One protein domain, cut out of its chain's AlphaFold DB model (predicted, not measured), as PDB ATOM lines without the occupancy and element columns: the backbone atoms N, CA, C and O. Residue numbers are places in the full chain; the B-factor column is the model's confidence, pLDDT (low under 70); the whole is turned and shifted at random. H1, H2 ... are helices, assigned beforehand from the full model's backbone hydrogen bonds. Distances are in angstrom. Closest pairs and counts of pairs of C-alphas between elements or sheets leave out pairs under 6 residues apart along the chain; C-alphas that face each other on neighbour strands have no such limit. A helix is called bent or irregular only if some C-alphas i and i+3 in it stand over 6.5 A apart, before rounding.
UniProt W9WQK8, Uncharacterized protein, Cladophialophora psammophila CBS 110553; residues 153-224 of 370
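AT A GLANCE: This is residues 153 to 224 of the 370 residues of an uncharacterized protein of Cladophialophora psammophila CBS 110553 (UniProt W9WQK8). What does this domain look like? It is a long, slender helical hairpin: H1 runs along most of the length, and the chain folds back along it in two shorter helices, first H2 along its later part and then H3 at a steeper slant over its earlier part, with H2 and H3 joined by a tight link. The short H4 and the stretch of residues 153 to 160 lie together at the end of the rod where H1 begins. What is it made of? The printed part has 72 residues with four named helices, H1, H2, H3 and H4 in that order, and no named strand; the class is all helix. How compact is it? The whole is loose, with a radius of gyration of the C-alphas of 15.8 A, and its outline is a rod of 52 by 24 by 17 A.

IN THESE COORDINATES: Where does the first helix lie? After residues 153 to 160 comes H1, residues 161 to 184, from C-alpha 161 at (57.874, 91.488, 133.816) to C-alpha 184 at (26.902, 96.720, 121.050), 33.9 A. It is irregular, with C-alphas 165 and 168 at 7.0 A, and it has a kink of 27 degrees near residue 178. What follows it? H2, residues 188 to 198, measures 15.0 A from first to last C-alpha, and H3, residues 201 to 215, measures 20.4 A. Where does the last helix end? H4, residues 221 to 224, measures 5.1 A and ends with C-alpha 224 at (64.629, 88.592, 136.875).

HOW THE PARTS SIT: What touches H1? H1 is the hub, touching the three other helices. With residues 174 to 183 alone it touches H2, closest at the C-alphas of Ile 182 and Arg 191, 4.8 A; the two form a helical hairpin, opposite ways at a shallow tilt of 24 degrees. It touches H3 at a steep tilt of 42 degrees, opposite ways, closest at the C-alphas of Ala 170 and His 209, 5.1 A. And the short last helix? H1, with residues 161 to 162 alone, and H4 only just touch, with 3 pairs of C-alphas within 8 A; the closest are those of Val 161 and Thr 221, 6.6 A. How do the others stand? H2 and H3 meet only through their link, while H4 is apart from H2 and from H3. What do the backbones show? In H2 and H3 every O i to N i+4 pair is within hydrogen-bond range, in H1 15 of 20 are, and H4 is too short for such a pair.

THE WHOLE: How far does it reach? The two C-alphas farthest apart are those of Leu 154 and Glu 187, 52.7 A, whereas those of Ala 153 and Gly 224, the first and last printed, are 10.6 A apart. Are there cuts or long links? The printed part has no cut, and the links H1 to H2, H2 to H3 and H3 to H4 are tight. Where is confidence low? The mean pLDDT of the printed part is 84.6, and residues 153 to 158, residues 221 to 222 and residue 224 are under 70.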
ATOM      1  N   ALA A 153      70.940  96.238 130.770       47.69
ATOM      2  CA  ALA A 153      70.780  94.804 130.968       47.69
ATOM      3  C   ALA A 153      71.502  94.059 129.833       47.69
ATOM      4  O   ALA A 153      71.926  94.661 128.844       47.69
ATOM      5  N   LEU A 154      71.688  92.747 129.992       52.53
ATOM      6  CA  LEU A 154      72.294  91.915 128.948       52.53
ATOM      7  C   LEU A 154      71.524  92.036 127.617       52.53
ATOM      8  O   LEU A 154      72.119  91.929 126.543       52.53
ATOM      9  N   ASP A 155      70.213  92.274 127.710       54.88
ATOM     10  CA  ASP A 155      69.329  92.638 126.617       54.88
ATOM     11  C   ASP A 155      69.135  94.162 126.524       54.88
ATOM     12  O   ASP A 155      69.159  94.910 127.501       54.88
ATOM     13  N   TRP A 156      68.887  94.650 125.313       62.47
ATOM     14  CA  TRP A 156      68.731  96.087 125.049       62.47
ATOM     15  C   TRP A 156      67.313  96.606 125.351       62.47
ATOM     16  O   TRP A 156      66.967  97.730 124.991       62.47
ATOM     17  N   ARG A 157      66.466  95.773 125.968       62.81
ATOM     18  CA  ARG A 157      65.008  95.948 126.019       62.81
ATOM     19  C   ARG A 157      64.492  96.336 127.404       62.81
ATOM     20  O   ARG A 157      63.460  96.990 127.463       62.81
ATOM     21  N   LEU A 158      65.207  95.985 128.480       65.69
ATOM     22  CA  LEU A 158      64.892  96.262 129.893       65.69
ATOM     23  C   LEU A 158      63.388  96.489 130.175       65.69
ATOM     24  O   LEU A 158      62.945  97.570 130.574       65.69
ATOM     25  N   VAL A 159      62.585  95.446 129.951       72.62
ATOM     26  CA  VAL A 159      61.139  95.466 130.213       72.62
ATOM     27  C   VAL A 159      60.853  94.870 131.585       72.62
ATOM     28  O   VAL A 159      61.360  93.818 131.968       72.62
ATOM     29  N   ASN A 160      59.984  95.529 132.350       79.50
ATOM     30  CA  ASN A 160      59.536  94.990 133.626       79.50
ATOM     31  C   ASN A 160      58.514  93.860 133.398       79.50
ATOM     32  O   ASN A 160      57.450  94.106 132.831       79.50
ATOM     33  N   VAL A 161      58.780  92.653 133.911       83.25
ATOM     34  CA  VAL A 161      57.874  91.488 133.816       83.25
ATOM     35  C   VAL A 161      56.465  91.793 134.340       83.25
ATOM     36  O   VAL A 161      55.478  91.392 133.727       83.25
ATOM     37  N   ALA A 162      56.340  92.539 135.442       84.25
ATOM     38  CA  ALA A 162      55.037  92.931 135.977       84.25
ATOM     39  C   ALA A 162      54.295  93.880 135.027       84.25
ATOM     40  O   ALA A 162      53.079  93.772 134.867       84.25
ATOM     41  N   ALA A 163      55.027  94.766 134.344       85.38
ATOM     42  CA  ALA A 163      54.445  95.624 133.319       85.38
ATOM     43  C   ALA A 163      53.998  94.803 132.098       85.38
ATOM     44  O   ALA A 163      52.881  95.008 131.632       85.38
ATOM     45  N   ALA A 164      54.803  93.841 131.637       86.56
ATOM     46  CA  ALA A 164      54.461  92.965 130.515       86.56
ATOM     47  C   ALA A 164      53.227  92.088 130.791       86.56
ATOM     48  O   ALA A 164      52.368  91.948 129.926       86.56
ATOM     49  N   LYS A 165      53.095  91.553 132.014       89.44
ATOM     50  CA  LYS A 165      51.927  90.768 132.447       89.44
ATOM     51  C   LYS A 165      50.623  91.564 132.449       89.44
ATOM     52  O   LYS A 165      49.565  91.001 132.199       89.44
ATOM     53  N   THR A 166      50.688  92.853 132.777       91.75
ATOM     54  CA  THR A 166      49.497  93.674 133.061       91.75
ATOM     55  C   THR A 166      49.125  94.630 131.933       91.75
ATOM     56  O   THR A 166      47.978  95.067 131.875       91.75
ATOM     57  N   ALA A 167      50.048  94.933 131.013       89.19
ATOM     58  CA  ALA A 167      49.819  95.885 129.924       89.19
ATOM     59  C   ALA A 167      48.648  95.465 129.027       89.19
ATOM     60  O   ALA A 167      47.773  96.282 128.740       89.19
ATOM     61  N   GLY A 168      48.592  94.188 128.635       90.69
ATOM     62  CA  GLY A 168      47.512  93.681 127.790       90.69
ATOM     63  C   GLY A 168      46.136  93.807 128.442       90.69
ATOM     64  O   GLY A 168      45.191  94.266 127.807       90.69
ATOM     65  N   PHE A 169      46.039  93.487 129.735       93.19
ATOM     66  CA  PHE A 169      44.805  93.648 130.504       93.19
ATOM     67  C   PHE A 169      44.398  95.111 130.656       93.19
ATOM     68  O   PHE A 169      43.217  95.422 130.519       93.19
ATOM     69  N   ALA A 170      45.356  96.009 130.903       93.06
ATOM     70  CA  ALA A 170      45.072  97.436 130.983       93.06
ATOM     71  C   ALA A 170      44.453  97.933 129.671       93.06
ATOM     72  O   ALA A 170      43.356  98.478 129.703       93.06
ATOM     73  N   VAL A 171      45.090  97.647 128.527       92.62
ATOM     74  CA  VAL A 171      44.576  98.016 127.195       92.62
ATOM     75  C   VAL A 171      43.205  97.389 126.927       92.62
ATOM     76  O   VAL A 171      42.306  98.066 126.433       92.62
ATOM     77  N   ALA A 172      43.002  96.121 127.289       93.31
ATOM     78  CA  ALA A 172      41.712  95.465 127.101       93.31
ATOM     79  C   ALA A 172      40.588  96.167 127.886       93.31
ATOM     80  O   ALA A 172      39.520  96.418 127.331       93.31
ATOM     81  N   LEU A 173      40.836  96.522 129.152       93.38
ATOM     82  CA  LEU A 173      39.852  97.150 130.037       93.38
ATOM     83  C   LEU A 173      39.526  98.596 129.655       93.38
ATOM     84  O   LEU A 173      38.373  99.006 129.760       93.38
ATOM     85  N   THR A 174      40.525  99.379 129.245       93.06
ATOM     86  CA  THR A 174      40.370 100.830 129.052       93.06
ATOM     87  C   THR A 174      40.137 101.234 127.604       93.06
ATOM     88  O   THR A 174      39.555 102.289 127.370       93.06
ATOM     89  N   LEU A 175      40.570 100.416 126.640       90.69
ATOM     90  CA  LEU A 175      40.416 100.684 125.212       90.69
ATOM     91  C   LEU A 175      39.461  99.677 124.566       90.69
ATOM     92  O   LEU A 175      38.421 100.074 124.055       90.69
ATOM     93  N   THR A 176      39.774  98.380 124.599       90.88
ATOM     94  CA  THR A 176      39.061  97.385 123.776       90.88
ATOM     95  C   THR A 176      37.616  97.159 124.217       90.88
ATOM     96  O   THR A 176      36.712  97.199 123.384       90.88
ATOM     97  N   ILE A 177      37.377  96.941 125.512       92.12
ATOM     98  CA  ILE A 177      36.030  96.691 126.044       92.12
ATOM     99  C   ILE A 177      35.115  97.903 125.829       92.12
ATOM    100  O   ILE A 177      34.024  97.704 125.289       92.12
ATOM    101  N   PRO A 178      35.513  99.148 126.164       93.62
ATOM    102  CA  PRO A 178      34.647 100.294 125.915       93.62
ATOM    103  C   PRO A 178      34.415 100.540 124.419       93.62
ATOM    104  O   PRO A 178      33.287 100.861 124.056       93.62
ATOM    105  N   THR A 179      35.406 100.298 123.542       90.38
ATOM    106  CA  THR A 179      35.191 100.336 122.082       90.38
ATOM    107  C   THR A 179      34.071  99.381 121.671       90.38
ATOM    108  O   THR A 179      33.136  99.800 120.998       90.38
ATOM    109  N   LEU A 180      34.110  98.116 122.103       90.81
ATOM    110  CA  LEU A 180      33.047  97.154 121.793       90.81
ATOM    111  C   LEU A 180      31.700  97.591 122.390       90.81
ATOM    112  O   LEU A 180      30.670  97.517 121.721       90.81
ATOM    113  N   ALA A 181      31.697  98.103 123.620       91.94
ATOM    114  CA  ALA A 181      30.482  98.559 124.284       91.94
ATOM    115  C   ALA A 181      29.805  99.732 123.545       91.94
ATOM    116  O   ALA A 181      28.580  99.737 123.430       91.94
ATOM    117  N   ILE A 182      30.573 100.667 122.968       91.75
ATOM    118  CA  ILE A 182      30.036 101.759 122.132       91.75
ATOM    119  C   ILE A 182      29.226 101.210 120.943       91.75
ATOM    120  O   ILE A 182      28.223 101.816 120.565       91.75
ATOM    121  N   TYR A 183      29.611 100.065 120.372       86.31
ATOM    122  CA  TYR A 183      28.905  99.464 119.235       86.31
ATOM    123  C   TYR A 183      27.732  98.562 119.642       86.31
ATOM    124  O   TYR A 183      26.698  98.579 118.973       86.31
ATOM    125  N   TYR A 184      27.866  97.780 120.719       91.25
ATOM    126  CA  TYR A 184      26.902  96.720 121.050       91.25
ATOM    127  C   TYR A 184      25.837  97.098 122.089       91.25
ATOM    128  O   TYR A 184      24.769  96.489 122.094       91.25
ATOM    129  N   VAL A 185      26.071  98.088 122.958       93.12
ATOM    130  CA  VAL A 185      25.081  98.492 123.980       93.12
ATOM    131  C   VAL A 185      23.822  99.028 123.292       93.12
ATOM    132  O   VAL A 185      23.971  99.883 122.441       93.12
ATOM    133  N   PRO A 186      22.585  98.600 123.583       92.94
ATOM    134  CA  PRO A 186      21.416  99.028 122.799       92.94
ATOM    135  C   PRO A 186      21.059 100.521 122.917       92.94
ATOM    136  O   PRO A 186      20.551 101.109 121.966       92.94
ATOM    137  N   GLU A 187      21.318 101.141 124.071       93.19
ATOM    138  CA  GLU A 187      20.847 102.494 124.383       93.19
ATOM    139  C   GLU A 187      21.826 103.597 123.933       93.19
ATOM    140  O   GLU A 187      22.992 103.622 124.332       93.19
ATOM    141  N   SER A 188      21.340 104.568 123.149       87.12
ATOM    142  CA  SER A 188      22.159 105.664 122.600       87.12
ATOM    143  C   SER A 188      22.756 106.594 123.663       87.12
ATOM    144  O   SER A 188      23.886 107.057 123.504       87.12
ATOM    145  N   SER A 189      22.028 106.858 124.754       91.25
ATOM    146  CA  SER A 189      22.502 107.694 125.870       91.25
ATOM    147  C   SER A 189      23.730 107.059 126.548       91.25
ATOM    148  O   SER A 189      24.738 107.726 126.792       91.25
ATOM    149  N   GLN A 190      23.684 105.740 126.760       89.94
ATOM    150  CA  GLN A 190      24.755 104.960 127.367       89.94
ATOM    151  C   GLN A 190      25.971 104.883 126.447       89.94
ATOM    152  O   GLN A 190      27.089 105.093 126.912       89.94
ATOM    153  N   ARG A 191      25.779 104.670 125.136       86.38
ATOM    154  CA  ARG A 191      26.879 104.711 124.151       86.38
ATOM    155  C   ARG A 191      27.632 106.037 124.190       86.38
ATOM    156  O   ARG A 191      28.859 106.037 124.156       86.38
ATOM    157  N   LEU A 192      26.912 107.157 124.294       89.25
ATOM    158  CA  LEU A 192      27.522 108.485 124.369       89.25
ATOM    159  C   LEU A 192      28.339 108.659 125.656       89.25
ATOM    160  O   LEU A 192      29.460 109.162 125.604       89.25
ATOM    161  N   MET A 193      27.808 108.205 126.794       89.62
ATOM    162  CA  MET A 193      28.522 108.238 128.073       89.62
ATOM    163  C   MET A 193      29.785 107.366 128.041       89.62
ATOM    164  O   MET A 193      30.852 107.811 128.461       89.62
ATOM    165  N   ILE A 194      29.688 106.150 127.499       90.25
ATOM    166  CA  ILE A 194      30.834 105.246 127.341       90.25
ATOM    167  C   ILE A 194      31.876 105.878 126.416       90.25
ATOM    168  O   ILE A 194      33.055 105.873 126.753       90.25
ATOM    169  N   ASN A 195      31.455 106.480 125.298       87.56
ATOM    170  CA  ASN A 195      32.357 107.201 124.403       87.56
ATOM    171  C   ASN A 195      33.068 108.354 125.126       87.56
ATOM    172  O   ASN A 195      34.278 108.495 124.996       87.56
ATOM    173  N   ALA A 196      32.361 109.135 125.948       86.94
ATOM    174  CA  ALA A 196      32.972 110.219 126.720       86.94
ATOM    175  C   ALA A 196      34.070 109.718 127.677       86.94
ATOM    176  O   ALA A 196      35.128 110.338 127.777       86.94
ATOM    177  N   VAL A 197      33.856 108.575 128.339       87.81
ATOM    178  CA  VAL A 197      34.882 107.928 129.178       87.81
ATOM    179  C   VAL A 197      36.025 107.377 128.322       87.81
ATOM    180  O   VAL A 197      37.195 107.556 128.664       87.81
ATOM    181  N   TRP A 198      35.701 106.751 127.190       90.00
ATOM    182  CA  TRP A 198      36.667 106.184 126.251       90.00
ATOM    183  C   TRP A 198      37.624 107.236 125.682       90.00
ATOM    184  O   TRP A 198      38.802 106.943 125.530       90.00
ATOM    185  N   GLN A 199      37.203 108.487 125.470       86.12
ATOM    186  CA  GLN A 199      38.111 109.562 125.027       86.12
ATOM    187  C   GLN A 199      39.296 109.790 125.990       86.12
ATOM    188  O   GLN A 199      40.366 110.233 125.577       86.12
ATOM    189  N   ALA A 200      39.146 109.447 127.275       86.94
ATOM    190  CA  ALA A 200      40.218 109.519 128.267       86.94
ATOM    191  C   ALA A 200      41.090 108.246 128.330       86.94
ATOM    192  O   ALA A 200      41.940 108.138 129.225       86.94
ATOM    193  N   PHE A 201      40.929 107.289 127.401       87.56
ATOM    194  CA  PHE A 201      41.630 106.003 127.441       87.56
ATOM    195  C   PHE A 201      43.155 106.117 127.573       87.56
ATOM    196  O   PHE A 201      43.700 105.283 128.293       87.56
ATOM    197  N   PRO A 202      43.891 107.094 126.992       85.56
ATOM    198  CA  PRO A 202      45.349 107.114 127.136       85.56
ATOM    199  C   PRO A 202      45.771 107.308 128.597       85.56
ATOM    200  O   PRO A 202      46.691 106.652 129.087       85.56
ATOM    201  N   VAL A 203      45.042 108.161 129.324       87.44
ATOM    202  CA  VAL A 203      45.278 108.429 130.746       87.44
ATOM    203  C   VAL A 203      44.786 107.261 131.592       87.44
ATOM    204  O   VAL A 203      45.521 106.774 132.451       87.44
ATOM    205  N   LEU A 204      43.571 106.773 131.321       87.50
ATOM    206  CA  LEU A 204      42.992 105.642 132.047       87.50
ATOM    207  C   LEU A 204      43.855 104.385 131.907       87.50
ATOM    208  O   LEU A 204      44.081 103.700 132.899       87.50
ATOM    209  N   THR A 205      44.403 104.121 130.719       88.44
ATOM    210  CA  THR A 205      45.311 102.992 130.470       88.44
ATOM    211  C   THR A 205      46.549 103.094 131.352       88.44
ATOM    212  O   THR A 205      46.901 102.122 132.010       88.44
ATOM    213  N   GLY A 206      47.175 104.274 131.437       86.88
ATOM    214  CA  GLY A 206      48.329 104.495 132.314       86.88
ATOM    215  C   GLY A 206      48.003 104.301 133.799       86.88
ATOM    216  O   GLY A 206      48.764 103.651 134.516       86.88
ATOM    217  N   VAL A 207      46.856 104.817 134.257       87.25
ATOM    218  CA  VAL A 207      46.401 104.671 135.651       87.25
ATOM    219  C   VAL A 207      46.098 103.210 135.982       87.25
ATOM    220  O   VAL A 207      46.631 102.682 136.957       87.25
ATOM    221  N   VAL A 208      45.288 102.532 135.168       90.25
ATOM    222  CA  VAL A 208      44.931 101.120 135.369       90.25
ATOM    223  C   VAL A 208      46.172 100.238 135.292       90.25
ATOM    224  O   VAL A 208      46.358  99.386 136.157       90.25
ATOM    225  N   HIS A 209      47.070 100.470 134.331       90.62
ATOM    226  CA  HIS A 209      48.322  99.718 134.223       90.62
ATOM    227  C   HIS A 209      49.203  99.890 135.461       90.62
ATOM    228  O   HIS A 209      49.729  98.905 135.978       90.62
ATOM    229  N   TYR A 210      49.315 101.113 135.986       87.44
ATOM    230  CA  TYR A 210      50.033 101.378 137.232       87.44
ATOM    231  C   TYR A 210      49.415 100.630 138.421       87.44
ATOM    232  O   TYR A 210      50.141  99.976 139.171       87.44
ATOM    233  N   LEU A 211      48.089 100.698 138.584       89.81
ATOM    234  CA  LEU A 211      47.383 100.027 139.678       89.81
ATOM    235  C   LEU A 211      47.524  98.502 139.588       89.81
ATOM    236  O   LEU A 211      47.880  97.867 140.580       89.81
ATOM    237  N   LEU A 212      47.329  97.923 138.401       89.06
ATOM    238  CA  LEU A 212      47.504  96.489 138.165       89.06
ATOM    239  C   LEU A 212      48.938  96.052 138.464       89.06
ATOM    240  O   LEU A 212      49.149  95.081 139.183       89.06
ATOM    241  N   ARG A 213      49.938  96.791 137.975       86.44
ATOM    242  CA  ARG A 213      51.344  96.484 138.255       86.44
ATOM    243  C   ARG A 213      51.662  96.560 139.750       86.44
ATOM    244  O   ARG A 213      52.476  95.776 140.219       86.44
ATOM    245  N   LYS A 214      51.079  97.519 140.474       85.62
ATOM    246  CA  LYS A 214      51.369  97.748 141.895       85.62
ATOM    247  C   LYS A 214      50.710  96.720 142.812       85.62
ATOM    248  O   LYS A 214      51.318  96.361 143.814       85.62
ATOM    249  N   TYR A 215      49.484  96.299 142.506       89.31
ATOM    250  CA  TYR A 215      48.673  95.489 143.423       89.31
ATOM    251  C   TYR A 215      48.434  94.049 142.958       89.31
ATOM    252  O   TYR A 215      48.162  93.202 143.800       89.31
ATOM    253  N   ALA A 216      48.513  93.752 141.656       86.44
ATOM    254  CA  ALA A 216      48.177  92.426 141.128       86.44
ATOM    255  C   ALA A 216      49.398  91.533 140.849       86.44
ATOM    256  O   ALA A 216      49.229  90.343 140.595       86.44
ATOM    257  N   VAL A 217      50.618  92.085 140.841       85.69
ATOM    258  CA  VAL A 217      51.835  91.329 140.517       85.69
ATOM    259  C   VAL A 217      52.970  91.684 141.469       85.69
ATOM    260  O   VAL A 217      53.312  92.854 141.625       85.69
ATOM    261  N   ASP A 218      53.608  90.660 142.031       82.19
ATOM    262  CA  ASP A 218      54.773  90.828 142.897       82.19
ATOM    263  C   ASP A 218      55.983  91.410 142.155       82.19
ATOM    264  O   ASP A 218      56.271  91.090 140.993       82.19
ATOM    265  N   TYR A 219      56.742  92.255 142.852       73.19
ATOM    266  CA  TYR A 219      57.934  92.889 142.299       73.19
ATOM    267  C   TYR A 219      59.132  91.926 142.301       73.19
ATOM    268  O   TYR A 219      59.883  91.836 143.267       73.19
ATOM    269  N   THR A 220      59.347  91.228 141.183       72.19
ATOM    270  CA  THR A 220      60.483  90.300 140.982       72.19
ATOM    271  C   THR A 220      61.568  90.850 140.044       72.19
ATOM    272  O   THR A 220      62.501  90.141 139.659       72.19
ATOM    273  N   THR A 221      61.474  92.133 139.672       68.19
ATOM    274  CA  THR A 221      62.268  92.749 138.595       68.19
ATOM    275  C   THR A 221      63.776  92.732 138.862       68.19
ATOM    276  O   THR A 221      64.545  92.502 137.933       68.19
ATOM    277  N   THR A 222      64.220  92.926 140.108       67.31
ATOM    278  CA  THR A 222      65.657  92.992 140.442       67.31
ATOM    279  C   THR A 222      66.385  91.677 140.164       67.31
ATOM    280  O   THR A 222      67.488  91.695 139.623       67.31
ATOM    281  N   HIS A 223      65.760  90.544 140.495       71.69
ATOM    282  CA  HIS A 223      66.330  89.215 140.275       71.69
ATOM    283  C   HIS A 223      66.139  88.758 138.820       71.69
ATOM    284  O   HIS A 223      67.088  88.306 138.179       71.69
ATOM    285  N   GLY A 224      64.939  88.960 138.260       67.06
ATOM    286  CA  GLY A 224      64.629  88.592 136.875       67.06
ATOM    287  C   GLY A 224      65.517  89.296 135.847       67.06
ATOM    288  O   GLY A 224      65.950  88.668 134.892       67.06
TER     289      GLY A 224